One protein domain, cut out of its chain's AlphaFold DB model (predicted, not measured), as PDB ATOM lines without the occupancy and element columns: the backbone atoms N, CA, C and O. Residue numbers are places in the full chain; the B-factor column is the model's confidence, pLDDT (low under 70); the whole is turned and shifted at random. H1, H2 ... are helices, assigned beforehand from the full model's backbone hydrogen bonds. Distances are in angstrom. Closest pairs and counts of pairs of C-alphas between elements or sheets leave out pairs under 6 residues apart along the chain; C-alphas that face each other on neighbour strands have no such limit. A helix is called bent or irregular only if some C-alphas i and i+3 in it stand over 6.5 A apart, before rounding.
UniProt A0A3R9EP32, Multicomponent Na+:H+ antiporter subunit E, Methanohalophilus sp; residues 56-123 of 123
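Overview. This is residues 56 to 123 of the 123 residues of the protein "Multicomponent Na+:H+ antiporter subunit E" of Methanohalophilus sp (UniProt A0A3R9EP32). A long helix, H1, whose free first part, residues 56 to 69, sticks out, runs beside a shorter helix, H2, which comes nearest to it towards H2's last residues; a long link without named elements loops back between them. The printed part has 68 residues, with two named helices, H1 then H2, and no named strand: all helix. It is loose, with a radius of gyration of the C-alphas of 15.4 A and spans of 50 by 25 by 12 A.

Arrangement. H1, residues 56 to 85, and H2, residues 106 to 120, are close but not clearly touching; their closest C-alphas, those of Ala 77 and Cys 119, are 6.7 A apart. They run the same way at a shallow tilt of 20 degrees. Every O i to N i+4 pair is within hydrogen-bond range in H2, and 24 of 26 are in H1.

Along the chain. H1 begins at C-alpha 56 (-4.301, 8.059, -11.533) and is 42.6 A long. It is irregular, but only just: C-alphas 58 and 61 are 6.54 A apart. H2, 21.1 A long, ends at C-alpha 120 (-22.357, -2.042, 12.621).

Size, cuts and confidence. The two C-alphas farthest apart, those of Leu 57 and Lys 89, are 50.1 A apart. The printed part has no cut. The link, residues 86 to 105, is long. Mean pLDDT of the printed part is 71.3; 31 residues are under 70, among them 88 to 104.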
ATOM      1  N   LYS A  56      -3.288   9.129 -11.477       50.56
ATOM      2  CA  LYS A  56      -4.301   8.059 -11.533       50.56
ATOM      3  C   LYS A  56      -3.669   6.670 -11.582       50.56
ATOM      4  O   LYS A  56      -4.125   5.786 -10.865       50.56
ATOM      5  N   LEU A  57      -2.611   6.480 -12.375       53.44
ATOM      6  CA  LEU A  57      -1.954   5.175 -12.509       53.44
ATOM      7  C   LEU A  57      -1.281   4.743 -11.196       53.44
ATOM      8  O   LEU A  57      -1.348   3.578 -10.820       53.44
ATOM      9  N   ASN A  58      -0.734   5.703 -10.443       57.66
ATOM     10  CA  ASN A  58      -0.093   5.452  -9.150       57.66
ATOM     11  C   ASN A  58      -1.098   5.246  -7.993       57.66
ATOM     12  O   ASN A  58      -0.742   4.755  -6.920       57.66
ATOM     13  N   ARG A  59      -2.370   5.616  -8.195       58.34
ATOM     14  CA  ARG A  59      -3.467   5.428  -7.226       58.34
ATOM     15  C   ARG A  59      -4.195   4.095  -7.400       58.34
ATOM     16  O   ARG A  59      -4.738   3.596  -6.421       58.34
ATOM     17  N   ILE A  60      -4.168   3.495  -8.593       64.94
ATOM     18  CA  ILE A  60      -4.758   2.171  -8.868       64.94
ATOM     19  C   ILE A  60      -4.257   1.080  -7.903       64.94
ATOM     20  O   ILE A  60      -5.107   0.408  -7.318       64.94
ATOM     21  N   PRO A  61      -2.943   0.908  -7.645       70.31
ATOM     22  CA  PRO A  61      -2.493  -0.124  -6.709       70.31
ATOM     23  C   PRO A  61      -2.983   0.140  -5.279       70.31
ATOM     24  O   PRO A  61      -3.384  -0.791  -4.585       70.31
ATOM     25  N   LYS A  62      -3.048   1.411  -4.854       70.19
ATOM     26  CA  LYS A  62      -3.604   1.790  -3.543       70.19
ATOM     27  C   LYS A  62      -5.101   1.479  -3.448       70.19
ATOM     28  O   LYS A  62      -5.560   1.022  -2.406       70.19
ATOM     29  N   GLN A  63      -5.845   1.684  -4.534       70.25
ATOM     30  CA  GLN A  63      -7.272   1.373  -4.622       70.25
ATOM     31  C   GLN A  63      -7.530  -0.137  -4.514       70.25
ATOM     32  O   GLN A  63      -8.400  -0.558  -3.756       70.25
ATOM     33  N   ILE A  64      -6.754  -0.951  -5.236       79.94
ATOM     34  CA  ILE A  64      -6.867  -2.418  -5.213       79.94
ATOM     35  C   ILE A  64      -6.494  -2.965  -3.835       79.94
ATOM     36  O   ILE A  64      -7.181  -3.841  -3.309       79.94
ATOM     37  N   HIS A  65      -5.440  -2.423  -3.221       81.88
ATOM     38  CA  HIS A  65      -5.037  -2.808  -1.873       81.88
ATOM     39  C   HIS A  65      -6.137  -2.505  -0.847       81.88
ATOM     40  O   HIS A  65      -6.506  -3.377  -0.063       81.88
ATOM     41  N   TYR A  66      -6.727  -1.306  -0.912       77.69
ATOM     42  CA  TYR A  66      -7.861  -0.938  -0.065       77.69
ATOM     43  C   TYR A  66      -9.066  -1.864  -0.274       77.69
ATOM     44  O   TYR A  66      -9.640  -2.350   0.698       77.69
ATOM     45  N   LEU A  67      -9.420  -2.158  -1.528       84.31
ATOM     46  CA  LEU A  67     -10.530  -3.054  -1.853       84.31
ATOM     47  C   LEU A  67     -10.299  -4.473  -1.313       84.31
ATOM     48  O   LEU A  67     -11.218  -5.086  -0.783       84.31
ATOM     49  N   SER A  68      -9.065  -4.972  -1.401       85.06
ATOM     50  CA  SER A  68      -8.703  -6.300  -0.894       85.06
ATOM     51  C   SER A  68      -8.867  -6.381   0.624       85.06
ATOM     52  O   SER A  68      -9.486  -7.315   1.126       85.06
ATOM     53  N   ILE A  69      -8.377  -5.371   1.356       87.12
ATOM     54  CA  ILE A  69      -8.561  -5.274   2.813       87.12
ATOM     55  C   ILE A  69     -10.052  -5.237   3.159       87.12
ATOM     56  O   ILE A  69     -10.496  -5.944   4.060       87.12
ATOM     57  N   LEU A  70     -10.831  -4.452   2.416       85.12
ATOM     58  CA  LEU A  70     -12.261  -4.302   2.646       85.12
ATOM     59  C   LEU A  70     -13.019  -5.625   2.470       85.12
ATOM     60  O   LEU A  70     -13.863  -5.952   3.298       85.12
ATOM     61  N   ILE A  71     -12.681  -6.427   1.457       89.38
ATOM     62  CA  ILE A  71     -13.270  -7.762   1.268       89.38
ATOM     63  C   ILE A  71     -12.939  -8.678   2.453       89.38
ATOM     64  O   ILE A  71     -13.827  -9.357   2.968       89.38
ATOM     65  N   VAL A  72     -11.686  -8.680   2.919       90.12
ATOM     66  CA  VAL A  72     -11.279  -9.503   4.069       90.12
ATOM     67  C   VAL A  72     -12.039  -9.111   5.335       90.12
ATOM     68  O   VAL A  72     -12.520  -9.988   6.053       90.12
ATOM     69  N   GLU A  73     -12.181  -7.815   5.606       86.00
ATOM     70  CA  GLU A  73     -12.915  -7.335   6.779       86.00
ATOM     71  C   GLU A  73     -14.412  -7.674   6.708       86.00
ATOM     72  O   GLU A  73     -14.980  -8.099   7.711       86.00
ATOM     73  N   ILE A  74     -15.036  -7.613   5.525       86.62
ATOM     74  CA  ILE A  74     -16.434  -8.040   5.337       86.62
ATOM     75  C   ILE A  74     -16.612  -9.533   5.651       86.62
ATOM     76  O   ILE A  74     -17.568  -9.921   6.330       86.62
ATOM     77  N   VAL A  75     -15.693 -10.382   5.185       91.25
ATOM     78  CA  VAL A  75     -15.753 -11.828   5.448       91.25
ATOM     79  C   VAL A  75     -15.570 -12.115   6.940       91.25
ATOM     80  O   VAL A  75     -16.351 -12.873   7.516       91.25
ATOM     81  N   LYS A  76     -14.591 -11.478   7.594       85.69
ATOM     82  CA  LYS A  76     -14.387 -11.619   9.044       85.69
ATOM     83  C   LYS A  76     -15.612 -11.171   9.834       85.69
ATOM     84  O   LYS A  76     -16.041 -11.902  10.724       85.69
ATOM     85  N   ALA A  77     -16.181 -10.012   9.496       81.44
ATOM     86  CA  ALA A  77     -17.381  -9.499  10.144       81.44
ATOM     87  C   ALA A  77     -18.532 -10.506  10.026       81.44
ATOM     88  O   ALA A  77     -19.118 -10.882  11.033       81.44
ATOM     89  N   SER A  78     -18.766 -11.054   8.833       87.44
ATOM     90  CA  SER A  78     -19.811 -12.065   8.609       87.44
ATOM     91  C   SER A  78     -19.632 -13.316   9.487       87.44
ATOM     92  O   SER A  78     -20.603 -13.845  10.024       87.44
ATOM     93  N   ILE A  79     -18.390 -13.772   9.690       87.00
ATOM     94  CA  ILE A  79     -18.077 -14.923  10.555       87.00
ATOM     95  C   ILE A  79     -18.321 -14.599  12.035       87.00
ATOM     96  O   ILE A  79     -18.871 -15.425  12.764       87.00
ATOM     97  N   VAL A  80     -17.919 -13.407  12.491       86.06
ATOM     98  CA  VAL A  80     -18.151 -12.951  13.873       86.06
ATOM     99  C   VAL A  80     -19.647 -12.922  14.170       86.06
ATOM    100  O   VAL A  80     -20.084 -13.461  15.183       86.06
ATOM    101  N   VAL A  81     -20.431 -12.377  13.246       82.25
ATOM    102  CA  VAL A  81     -21.887 -12.270  13.354       82.25
ATOM    103  C   VAL A  81     -22.532 -13.652  13.373       82.25
ATOM    104  O   VAL A  81     -23.332 -13.941  14.257       82.25
ATOM    105  N   ALA A  82     -22.124 -14.557  12.477       83.12
ATOM    106  CA  ALA A  82     -22.605 -15.938  12.482       83.12
ATOM    107  C   ALA A  82     -22.322 -16.644  13.821       83.12
ATOM    108  O   ALA A  82     -23.174 -17.364  14.338       83.12
ATOM    109  N   LYS A  83     -21.151 -16.399  14.425       81.69
ATOM    110  CA  LYS A  83     -20.798 -16.941  15.743       81.69
ATOM    111  C   LYS A  83     -21.662 -16.361  16.867       81.69
ATOM    112  O   LYS A  83     -22.011 -17.107  17.775       81.69
ATOM    113  N   ILE A  84     -22.007 -15.073  16.807       80.56
ATOM    114  CA  ILE A  84     -22.911 -14.418  17.769       80.56
ATOM    115  C   ILE A  84     -24.326 -14.998  17.648       80.56
ATOM    116  O   ILE A  84     -24.923 -15.354  18.658       80.56
ATOM    117  N   VAL A  85     -24.837 -15.173  16.424       79.44
ATOM    118  CA  VAL A  85     -26.182 -15.725  16.171       79.44
ATOM    119  C   VAL A  85     -26.301 -17.190  16.610       79.44
ATOM    120  O   VAL A  85     -27.350 -17.604  17.097       79.44
ATOM    121  N   LEU A  86     -25.233 -17.984  16.472       77.75
ATOM    122  CA  LEU A  86     -25.202 -19.387  16.907       77.75
ATOM    123  C   LEU A  86     -25.034 -19.559  18.430       77.75
ATOM    124  O   LEU A  86     -25.189 -20.674  18.931       77.75
ATOM    125  N   GLN A  87     -24.700 -18.500  19.176       71.38
ATOM    126  CA  GLN A  87     -24.572 -18.573  20.630       71.38
ATOM    127  C   GLN A  87     -25.944 -18.415  21.313       71.38
ATOM    128  O   GLN A  87     -26.616 -17.407  21.124       71.38
ATOM    129  N   PRO A  88     -26.359 -19.363  22.174       64.50
ATOM    130  CA  PRO A  88     -27.693 -19.357  22.788       64.50
ATOM    131  C   PRO A  88     -27.893 -18.284  23.877       64.50
ATOM    132  O   PRO A  88     -29.021 -18.050  24.299       64.50
ATOM    133  N   LYS A  89     -26.825 -17.627  24.349       58.25
ATOM    134  CA  LYS A  89     -26.895 -16.457  25.240       58.25
ATOM    135  C   LYS A  89     -26.211 -15.276  24.563       58.25
ATOM    136  O   LYS A  89     -24.987 -15.211  24.520       58.25
ATOM    137  N   ILE A  90     -27.024 -14.357  24.063       60.34
ATOM    138  CA  ILE A  90     -26.593 -13.128  23.406       60.34
ATOM    139  C   ILE A  90     -26.575 -12.008  24.465       60.34
ATOM    140  O   ILE A  90     -27.634 -11.536  24.870       60.34
ATOM    141  N   ASP A  91     -25.393 -11.606  24.948       59.06
ATOM    142  CA  ASP A  91     -25.206 -10.407  25.797       59.06
ATOM    143  C   ASP A  91     -24.700  -9.250  24.921       59.06
ATOM    144  O   ASP A  91     -23.509  -8.944  24.884       59.06
ATOM    145  N   ILE A  92     -25.604  -8.653  24.136       61.34
ATOM    146  CA  ILE A  92     -25.308  -7.459  23.333       61.34
ATOM    147  C   ILE A  92     -25.731  -6.232  24.142       61.34
ATOM    148  O   ILE A  92     -26.916  -6.011  24.390       61.34
ATOM    149  N   LYS A  93     -24.755  -5.406  24.534       60.41
ATOM    150  CA  LYS A  93     -24.988  -4.087  25.139       60.41
ATOM    151  C   LYS A  93     -24.743  -3.002  24.089       60.41
ATOM    152  O   LYS A  93     -23.581  -2.684  23.831       60.41
ATOM    153  N   PRO A  94     -25.791  -2.431  23.469       51.44
ATOM    154  CA  PRO A  94     -25.620  -1.351  22.506       51.44
ATOM    155  C   PRO A  94     -25.082  -0.101  23.212       51.44
ATOM    156  O   PRO A  94     -25.625   0.345  24.222       51.44
ATOM    157  N   GLY A  95     -24.006   0.473  22.676       62.66
ATOM    158  CA  GLY A  95     -23.396   1.707  23.163       62.66
ATOM    159  C   GLY A  95     -23.004   2.603  21.991       62.66
ATOM    160  O   GLY A  95     -22.385   2.142  21.036       62.66
ATOM    161  N   ILE A  96     -23.371   3.884  22.048       60.66
ATOM    162  CA  ILE A  96     -23.020   4.868  21.015       60.66
ATOM    163  C   ILE A  96     -21.615   5.395  21.318       60.66
ATOM    164  O   ILE A  96     -21.411   6.099  22.306       60.66
ATOM    165  N   ILE A  97     -20.643   5.057  20.468       62.94
ATOM    166  CA  ILE A  97     -19.243   5.474  20.614       62.94
ATOM    167  C   ILE A  97     -18.921   6.494  19.516       62.94
ATOM    168  O   ILE A  97     -18.879   6.155  18.333       62.94
ATOM    169  N   ALA A  98     -18.678   7.751  19.893       63.75
ATOM    170  CA  ALA A  98     -18.258   8.788  18.952       63.75
ATOM    171  C   ALA A  98     -16.751   8.666  18.661       63.75
ATOM    172  O   ALA A  98     -15.927   8.806  19.564       63.75
ATOM    173  N   VAL A  99     -16.377   8.424  17.399       69.06
ATOM    174  CA  VAL A  99     -14.968   8.370  16.972       69.06
ATOM    175  C   VAL A  99     -14.643   9.579  16.092       69.06
ATOM    176  O   VAL A  99     -15.243   9.714  15.023       69.06
ATOM    177  N   PRO A 100     -13.688  10.446  16.481       61.16
ATOM    178  CA  PRO A 100     -13.314  11.601  15.677       61.16
ATOM    179  C   PRO A 100     -12.589  11.160  14.397       61.16
ATOM    180  O   PRO A 100     -11.575  10.462  14.438       61.16
ATOM    181  N   ILE A 101     -13.103  11.587  13.245       65.69
ATOM    182  CA  ILE A 101     -12.548  11.292  11.917       65.69
ATOM    183  C   ILE A 101     -11.675  12.465  11.444       65.69
ATOM    184  O   ILE A 101     -12.122  13.606  11.427       65.69
ATOM    185  N   ARG A 102     -10.429  12.190  11.025       63.84
ATOM    186  CA  ARG A 102      -9.496  13.173  10.423       63.84
ATOM    187  C   ARG A 102      -9.429  13.057   8.889       63.84
ATOM    188  O   ARG A 102      -8.342  13.055   8.313       63.84
ATOM    189  N   ALA A 103     -10.567  12.911   8.213       66.31
ATOM    190  CA  ALA A 103     -10.616  12.882   6.748       66.31
ATOM    191  C   ALA A 103     -10.921  14.287   6.196       66.31
ATOM    192  O   ALA A 103     -11.849  14.935   6.662       66.31
ATOM    193  N   LYS A 104     -10.125  14.761   5.225       63.44
ATOM    194  CA  LYS A 104     -10.255  16.106   4.622       63.44
ATOM    195  C   LYS A 104     -11.034  16.137   3.298       63.44
ATOM    196  O   LYS A 104     -11.290  17.219   2.792       63.44
ATOM    197  N   THR A 105     -11.353  14.982   2.708       71.31
ATOM    198  CA  THR A 105     -12.039  14.886   1.407       71.31
ATOM    199  C   THR A 105     -13.415  14.241   1.557       71.31
ATOM    200  O   THR A 105     -13.538  13.211   2.221       71.31
ATOM    201  N   ASP A 106     -14.431  14.788   0.886       69.56
ATOM    202  CA  ASP A 106     -15.829  14.325   0.984       69.56
ATOM    203  C   ASP A 106     -16.004  12.863   0.564       69.56
ATOM    204  O   ASP A 106     -16.726  12.089   1.197       69.56
ATOM    205  N   VAL A 107     -15.259  12.433  -0.458       70.12
ATOM    206  CA  VAL A 107     -15.227  11.028  -0.892       70.12
ATOM    207  C   VAL A 107     -14.600  10.134   0.183       70.12
ATOM    208  O   VAL A 107     -15.065   9.020   0.409       70.12
ATOM    209  N   GLY A 108     -13.561  10.620   0.870       67.94
ATOM    210  CA  GLY A 108     -12.907   9.892   1.956       67.94
ATOM    211  C   GLY A 108     -13.817   9.733   3.173       67.94
ATOM    212  O   GLY A 108     -13.906   8.641   3.726       67.94
ATOM    213  N   ILE A 109     -14.540  10.794   3.546       72.50
ATOM    214  CA  ILE A 109     -15.529  10.763   4.632       72.50
ATOM    215  C   ILE A 109     -16.647   9.770   4.294       72.50
ATOM    216  O   ILE A 109     -16.953   8.893   5.100       72.50
ATOM    217  N   THR A 110     -17.193   9.848   3.078       78.19
ATOM    218  CA  THR A 110     -18.292   8.979   2.628       78.19
ATOM    219  C   THR A 110     -17.880   7.507   2.580       78.19
ATOM    220  O   THR A 110     -18.628   6.639   3.030       78.19
ATOM    221  N   ALA A 111     -16.673   7.204   2.092       76.31
ATOM    222  CA  ALA A 111     -16.166   5.833   2.042       76.31
ATOM    223  C   ALA A 111     -15.971   5.228   3.445       76.31
ATOM    224  O   ALA A 111     -16.324   4.070   3.663       76.31
ATOM    225  N   ILE A 112     -15.453   6.012   4.401       74.81
ATOM    226  CA  ILE A 112     -15.251   5.571   5.792       74.81
ATOM    227  C   ILE A 112     -16.586   5.403   6.525       74.81
ATOM    228  O   ILE A 112     -16.744   4.452   7.288       74.81
ATOM    229  N   ALA A 113     -17.545   6.305   6.312       75.12
ATOM    230  CA  ALA A 113     -18.878   6.179   6.897       75.12
ATOM    231  C   ALA A 113     -19.550   4.886   6.420       75.12
ATOM    232  O   ALA A 113     -19.937   4.044   7.229       75.12
ATOM    233  N   LYS A 114     -19.555   4.659   5.100       78.12
ATOM    234  CA  LYS A 114     -20.203   3.489   4.507       78.12
ATOM    235  C   LYS A 114     -19.589   2.168   4.974       78.12
ATOM    236  O   LYS A 114     -20.326   1.209   5.190       78.12
ATOM    237  N   SER A 115     -18.265   2.101   5.141       72.31
ATOM    238  CA  SER A 115     -17.607   0.888   5.639       72.31
ATOM    239  C   SER A 115     -17.913   0.606   7.114       72.31
ATOM    240  O   SER A 115     -18.016  -0.559   7.489       72.31
ATOM    241  N   ARG A 116     -18.109   1.643   7.941       68.62
ATOM    242  CA  ARG A 116     -18.538   1.483   9.339       68.62
ATOM    243  C   ARG A 116     -19.984   1.019   9.453       68.62
ATOM    244  O   ARG A 116     -20.234   0.100  10.222       68.62
ATOM    245  N   ASP A 117     -20.896   1.591   8.673       73.19
ATOM    246  CA  ASP A 117     -22.312   1.194   8.686       73.19
ATOM    247  C   ASP A 117     -22.495  -0.270   8.264       73.19
ATOM    248  O   ASP A 117     -23.249  -1.024   8.874       73.19
ATOM    249  N   LEU A 118     -21.746  -0.703   7.243       69.56
ATOM    250  CA  LEU A 118     -21.710  -2.105   6.823       69.56
ATOM    251  C   LEU A 118     -21.195  -3.041   7.924       69.56
ATOM    252  O   LEU A 118     -21.563  -4.209   7.936       69.56
ATOM    253  N   CYS A 119     -20.360  -2.545   8.837       63.22
ATOM    254  CA  CYS A 119     -19.838  -3.319   9.958       63.22
ATOM    255  C   CYS A 119     -20.764  -3.286  11.188       63.22
ATOM    256  O   CYS A 119     -20.821  -4.277  11.909       63.22
ATOM    257  N   SER A 120     -21.482  -2.182  11.445       62.53
ATOM    258  CA  SER A 120     -22.357  -2.042  12.621       62.53
ATOM    259  C   SER A 120     -23.757  -2.611  12.412       62.53
ATOM    260  O   SER A 120     -24.366  -3.051  13.374       62.53
ATOM    261  N   SER A 121     -24.259  -2.664  11.174       54.81
ATOM    262  CA  SER A 121     -25.591  -3.213  10.870       54.81
ATOM    263  C   SER A 121     -25.741  -4.705  11.198       54.81
ATOM    264  O   SER A 121     -26.845  -5.237  11.095       54.81
ATOM    265  N   TRP A 122     -24.651  -5.385  11.547       47.44
ATOM    266  CA  TRP A 122     -24.641  -6.808  11.855       47.44
ATOM    267  C   TRP A 122     -24.244  -7.124  13.306       47.44
ATOM    268  O   TRP A 122     -24.204  -8.298  13.660       47.44
ATOM    269  N   MET A 123     -23.973  -6.112  14.139       43.78
ATOM    270  CA  MET A 123     -23.593  -6.274  15.550       43.78
ATOM    271  C   MET A 123     -24.681  -5.750  16.482       43.78
ATOM    272  O   MET A 123     -24.896  -6.400  17.526       43.78
TER     273      MET A 123